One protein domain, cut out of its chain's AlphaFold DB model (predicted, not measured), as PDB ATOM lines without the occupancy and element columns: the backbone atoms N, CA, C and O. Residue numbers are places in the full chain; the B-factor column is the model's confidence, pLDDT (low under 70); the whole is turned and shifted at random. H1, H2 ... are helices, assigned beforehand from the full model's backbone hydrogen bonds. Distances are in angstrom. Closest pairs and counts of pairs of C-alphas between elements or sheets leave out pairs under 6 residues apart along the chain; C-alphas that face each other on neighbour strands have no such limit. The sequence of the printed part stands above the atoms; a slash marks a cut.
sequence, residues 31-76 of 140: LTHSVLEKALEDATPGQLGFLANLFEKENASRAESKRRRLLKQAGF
ATOM      1  N   LEU A  31     301.567 238.912 178.796       79.31
ATOM      2  CA  LEU A  31     301.933 239.484 180.090       79.31
ATOM      3  C   LEU A  31     300.777 240.345 180.605       79.31
ATOM      4  O   LEU A  31     300.385 241.317 179.962       79.31
ATOM      5  N   THR A  32     300.229 239.990 181.766       81.94
ATOM      6  CA  THR A  32     299.206 240.797 182.444       81.94
ATOM      7  C   THR A  32     299.856 241.709 183.477       81.94
ATOM      8  O   THR A  32     300.839 241.337 184.122       81.94
ATOM      9  N   HIS A  33     299.283 242.900 183.663       80.31
ATOM     10  CA  HIS A  33     299.818 243.909 184.581       80.31
ATOM     11  C   HIS A  33     299.978 243.372 186.013       80.31
ATOM     12  O   HIS A  33     301.027 243.532 186.623       80.31
ATOM     13  N   SER A  34     298.989 242.615 186.502       85.69
ATOM     14  CA  SER A  34     298.995 242.037 187.853       85.69
ATOM     15  C   SER A  34     300.086 240.988 188.090       85.69
ATOM     16  O   SER A  34     300.468 240.745 189.232       85.69
ATOM     17  N   VAL A  35     300.544 240.300 187.038       85.50
ATOM     18  CA  VAL A  35     301.655 239.337 187.146       85.50
ATOM     19  C   VAL A  35     302.987 240.077 187.154       85.50
ATOM     20  O   VAL A  35     303.879 239.696 187.907       85.50
ATOM     21  N   LEU A  36     303.106 241.147 186.362       85.25
ATOM     22  CA  LEU A  36     304.291 241.996 186.354       85.25
ATOM     23  C   LEU A  36     304.481 242.694 187.699       85.25
ATOM     24  O   LEU A  36     305.549 242.559 188.271       85.25
ATOM     25  N   GLU A  37     303.458 243.351 188.250       85.81
ATOM     26  CA  GLU A  37     303.551 244.015 189.562       85.81
ATOM     27  C   GLU A  37     304.091 243.074 190.643       85.81
ATOM     28  O   GLU A  37     305.114 243.363 191.256       85.81
ATOM     29  N   LYS A  38     303.485 241.890 190.783       84.69
ATOM     30  CA  LYS A  38     303.926 240.871 191.748       84.69
ATOM     31  C   LYS A  38     305.350 240.380 191.501       84.69
ATOM     32  O   LYS A  38     306.068 240.080 192.444       84.69
ATOM     33  N   ALA A  39     305.760 240.259 190.238       83.88
ATOM     34  CA  ALA A  39     307.122 239.856 189.900       83.88
ATOM     35  C   ALA A  39     308.150 240.961 190.195       83.88
ATOM     36  O   ALA A  39     309.322 240.651 190.401       83.88
ATOM     37  N   LEU A  40     307.726 242.227 190.196       88.81
ATOM     38  CA  LEU A  40     308.575 243.396 190.412       88.81
ATOM     39  C   LEU A  40     308.692 243.788 191.894       88.81
ATOM     40  O   LEU A  40     309.709 244.369 192.258       88.81
ATOM     41  N   GLU A  41     307.710 243.451 192.741       88.75
ATOM     42  CA  GLU A  41     307.702 243.756 194.187       88.75
ATOM     43  C   GLU A  41     308.979 243.295 194.909       88.75
ATOM     44  O   GLU A  41     309.566 244.057 195.675       88.75
ATOM     45  N   ASP A  42     309.443 242.081 194.610       86.19
ATOM     46  CA  ASP A  42     310.627 241.474 195.233       86.19
ATOM     47  C   ASP A  42     311.852 241.442 194.294       86.19
ATOM     48  O   ASP A  42     312.854 240.774 194.572       86.19
ATOM     49  N   ALA A  43     311.791 242.137 193.152       88.69
ATOM     50  CA  ALA A  43     312.846 242.084 192.147       88.69
ATOM     51  C   ALA A  43     314.091 242.875 192.567       88.69
ATOM     52  O   ALA A  43     314.051 244.046 192.942       88.69
ATOM     53  N   THR A  44     315.250 242.246 192.410       92.44
ATOM     54  CA  THR A  44     316.545 242.921 192.541       92.44
ATOM     55  C   THR A  44     316.794 243.889 191.374       92.44
ATOM     56  O   THR A  44     316.302 243.656 190.266       92.44
ATOM     57  N   PRO A  45     317.655 244.912 191.539       91.50
ATOM     58  CA  PRO A  45     318.009 245.824 190.447       91.50
ATOM     59  C   PRO A  45     318.531 245.123 189.181       91.50
ATOM     60  O   PRO A  45     318.219 245.537 188.067       91.50
ATOM     61  N   GLY A  46     319.284 244.026 189.331       91.62
ATOM     62  CA  GLY A  46     319.771 243.238 188.194       91.62
ATOM     63  C   GLY A  46     318.654 242.510 187.438       91.62
ATOM     64  O   GLY A  46     318.677 242.451 186.210       91.62
ATOM     65  N   GLN A  47     317.647 242.000 188.152       90.44
ATOM     66  CA  GLN A  47     316.466 241.382 187.539       90.44
ATOM     67  C   GLN A  47     315.600 242.420 186.822       90.44
ATOM     68  O   GLN A  47     315.138 242.151 185.716       90.44
ATOM     69  N   LEU A  48     315.446 243.616 187.399       90.94
ATOM     70  CA  LEU A  48     314.770 244.737 186.743       90.94
ATOM     71  C   LEU A  48     315.461 245.116 185.428       90.94
ATOM     72  O   LEU A  48     314.800 245.216 184.399       90.94
ATOM     73  N   GLY A  49     316.792 245.252 185.435       92.88
ATOM     74  CA  GLY A  49     317.563 245.545 184.224       92.88
ATOM     75  C   GLY A  49     317.443 244.453 183.157       92.88
ATOM     76  O   GLY A  49     317.269 244.751 181.975       92.88
ATOM     77  N   PHE A  50     317.473 243.181 183.565       92.56
ATOM     78  CA  PHE A  50     317.259 242.058 182.652       92.56
ATOM     79  C   PHE A  50     315.863 242.086 182.013       92.56
ATOM     80  O   PHE A  50     315.751 241.956 180.792       92.56
ATOM     81  N   LEU A  51     314.811 242.282 182.818       91.12
ATOM     82  CA  LEU A  51     313.429 242.359 182.342       91.12
ATOM     83  C   LEU A  51     313.213 243.555 181.410       91.12
ATOM     84  O   LEU A  51     312.604 243.387 180.357       91.12
ATOM     85  N   ALA A  52     313.754 244.728 181.745       92.56
ATOM     86  CA  ALA A  52     313.667 245.916 180.899       92.56
ATOM     87  C   ALA A  52     314.272 245.663 179.510       92.56
ATOM     88  O   ALA A  52     313.595 245.842 178.500       92.56
ATOM     89  N   ASN A  53     315.497 245.134 179.453       95.25
ATOM     90  CA  ASN A  53     316.157 244.791 178.190       95.25
ATOM     91  C   ASN A  53     315.399 243.704 177.400       95.25
ATOM     92  O   ASN A  53     315.337 243.758 176.170       95.25
ATOM     93  N   LEU A  54     314.803 242.716 178.079       92.00
ATOM     94  CA  LEU A  54     313.949 241.719 177.428       92.00
ATOM     95  C   LEU A  54     312.708 242.372 176.800       92.00
ATOM     96  O   LEU A  54     312.400 242.102 175.639       92.00
ATOM     97  N   PHE A  55     312.013 243.239 177.538       91.81
ATOM     98  CA  PHE A  55     310.808 243.918 177.058       91.81
ATOM     99  C   PHE A  55     311.099 244.905 175.930       91.81
ATOM    100  O   PHE A  55     310.325 244.970 174.978       91.81
ATOM    101  N   GLU A  56     312.224 245.618 175.972       94.75
ATOM    102  CA  GLU A  56     312.672 246.467 174.863       94.75
ATOM    103  C   GLU A  56     312.863 245.657 173.576       94.75
ATOM    104  O   GLU A  56     312.319 246.017 172.527       94.75
ATOM    105  N   LYS A  57     313.573 244.526 173.654       94.69
ATOM    106  CA  LYS A  57     313.794 243.631 172.506       94.69
ATOM    107  C   LYS A  57     312.487 243.056 171.966       94.69
ATOM    108  O   LYS A  57     312.286 243.026 170.752       94.69
ATOM    109  N   GLU A  58     311.596 242.620 172.849       92.62
ATOM    110  CA  GLU A  58     310.297 242.071 172.462       92.62
ATOM    111  C   GLU A  58     309.409 243.133 171.797       92.62
ATOM    112  O   GLU A  58     308.843 242.891 170.729       92.62
ATOM    113  N   ASN A  59     309.335 244.339 172.363       92.88
ATOM    114  CA  ASN A  59     308.594 245.455 171.774       92.88
ATOM    115  C   ASN A  59     309.150 245.841 170.398       92.88
ATOM    116  O   ASN A  59     308.373 246.042 169.461       92.88
ATOM    117  N   ALA A  60     310.476 245.886 170.243       93.81
ATOM    118  CA  ALA A  60     311.118 246.140 168.955       93.81
ATOM    119  C   ALA A  60     310.760 245.062 167.916       93.81
ATOM    120  O   ALA A  60     310.343 245.394 166.803       93.81
ATOM    121  N   SER A  61     310.832 243.782 168.294       94.12
ATOM    122  CA  SER A  61     310.457 242.640 167.446       94.12
ATOM    123  C   SER A  61     308.983 242.688 167.014       94.12
ATOM    124  O   SER A  61     308.648 242.481 165.838       94.12
ATOM    125  N   ARG A  62     308.076 243.031 167.938       92.06
ATOM    126  CA  ARG A  62     306.645 243.217 167.650       92.06
ATOM    127  C   ARG A  62     306.402 244.382 166.701       92.06
ATOM    128  O   ARG A  62     305.636 244.233 165.748       92.06
ATOM    129  N   ALA A  63     307.060 245.515 166.932       93.94
ATOM    130  CA  ALA A  63     306.951 246.690 166.077       93.94
ATOM    131  C   ALA A  63     307.452 246.388 164.654       93.94
ATOM    132  O   ALA A  63     306.779 246.710 163.676       93.94
ATOM    133  N   GLU A  64     308.587 245.701 164.512       94.56
ATOM    134  CA  GLU A  64     309.104 245.255 163.216       94.56
ATOM    135  C   GLU A  64     308.137 244.290 162.510       94.56
ATOM    136  O   GLU A  64     307.825 244.454 161.328       94.56
ATOM    137  N   SER A  65     307.585 243.324 163.246       94.94
ATOM    138  CA  SER A  65     306.588 242.388 162.720       94.94
ATOM    139  C   SER A  65     305.318 243.098 162.246       94.94
ATOM    140  O   SER A  65     304.795 242.760 161.180       94.94
ATOM    141  N   LYS A  66     304.844 244.114 162.983       95.75
ATOM    142  CA  LYS A  66     303.710 244.956 162.575       95.75
ATOM    143  C   LYS A  66     304.024 245.712 161.284       95.75
ATOM    144  O   LYS A  66     303.227 245.632 160.355       95.75
ATOM    145  N   ARG A  67     305.190 246.364 161.183       94.88
ATOM    146  CA  ARG A  67     305.625 247.078 159.965       94.88
ATOM    147  C   ARG A  67     305.675 246.161 158.745       94.88
ATOM    148  O   ARG A  67     305.084 246.482 157.719       94.88
ATOM    149  N   ARG A  68     306.311 244.987 158.863       94.69
ATOM    150  CA  ARG A  68     306.371 243.992 157.773       94.69
ATOM    151  C   ARG A  68     304.982 243.541 157.332       94.69
ATOM    152  O   ARG A  68     304.736 243.396 156.138       94.69
ATOM    153  N   ARG A  69     304.074 243.315 158.287       96.88
ATOM    154  CA  ARG A  69     302.692 242.925 157.993       96.88
ATOM    155  C   ARG A  69     301.943 244.024 157.241       96.88
ATOM    156  O   ARG A  69     301.331 243.706 156.230       96.88
ATOM    157  N   LEU A  70     302.023 245.273 157.703       96.75
ATOM    158  CA  LEU A  70     301.368 246.416 157.057       96.75
ATOM    159  C   LEU A  70     301.884 246.622 155.631       96.75
ATOM    160  O   LEU A  70     301.087 246.658 154.702       96.75
ATOM    161  N   LEU A  71     303.207 246.613 155.430       94.25
ATOM    162  CA  LEU A  71     303.803 246.717 154.091       94.25
ATOM    163  C   LEU A  71     303.324 245.601 153.153       94.25
ATOM    164  O   LEU A  71     303.007 245.856 151.993       94.25
ATOM    165  N   LYS A  72     303.242 244.361 153.655       94.94
ATOM    166  CA  LYS A  72     302.731 243.226 152.876       94.94
ATOM    167  C   LYS A  72     301.249 243.388 152.523       94.94
ATOM    168  O   LYS A  72     300.859 243.018 151.422       94.94
ATOM    169  N   GLN A  73     300.435 243.898 153.447       96.38
ATOM    170  CA  GLN A  73     299.002 244.122 153.234       96.38
ATOM    171  C   GLN A  73     298.729 245.272 152.263       96.38
ATOM    172  O   GLN A  73     297.838 245.146 151.431       96.38
ATOM    173  N   ALA A  74     299.515 246.347 152.333       95.06
ATOM    174  CA  ALA A  74     299.373 247.505 151.460       95.06
ATOM    175  C   ALA A  74     299.665 247.186 149.983       95.06
ATOM    176  O   ALA A  74     299.142 247.853 149.095       95.06
ATOM    177  N   GLY A  75     300.479 246.160 149.703       94.69
ATOM    178  CA  GLY A  75     300.621 245.606 148.353       94.69
ATOM    179  C   GLY A  75     301.196 246.583 147.322       94.69
ATOM    180  O   GLY A  75     300.856 246.492 146.144       94.69
ATOM    181  N   PHE A  76     302.045 247.527 147.750       94.56
ATOM    182  CA  PHE A  76     302.617 248.529 146.851       94.56
ATOM    183  C   PHE A  76     303.375 247.874 145.682       94.56
ATOM    184  O   PHE A  76     304.175 246.962 145.902       94.56
TER     185      PHE A  76
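Overview. This is residues 31 to 76 of the 140 residues of the protein "ATP-binding protein" of Bifidobacterium longum (UniProt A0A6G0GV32). One long, straight helix, H2, makes the length of this model, and a short helix, H1, folds back beside its first end through a tight turn, like a hook. The far part of H2, from residue 52 on, sticks out alone. The printed part has 46 residues with two named helices, H1 then H2, and no named strand; its class is all helix. It is extended, with a radius of gyration of the C-alphas of 15.5 A, a rod spanning 49 by 20 by 5 A.

Along the chain. Find C-alpha 45 at (318.009, 245.824, 190.447); from there H2, residues 45 to 74, runs 43.2 A to C-alpha 74 at (299.373, 247.505, 151.460). Before it, H1, residues 33 to 41, begins at C-alpha 33 at (299.818, 243.909, 184.581) and is 12.4 A long.

Arrangement. Look at Leu 40 and Leu 48, whose C-alphas, 7.3 A apart, are the closest of H1 and H2. The two helices are close but not clearly touching. They run opposite ways at a shallow tilt of 26 degrees. In H2 every O i to N i+4 pair is within hydrogen-bond range; in H1, 4 of 5 are.

Size, cuts and confidence. The C-alphas farthest apart, those of Asp 42 and Phe 76, are 49.5 A apart. Residues 52 to 76, of which 52 to 74 belong to H2, stand free. The printed part has no cut, the link from H1 to H2 is tight, and no printed residue is under 70 in pLDDT.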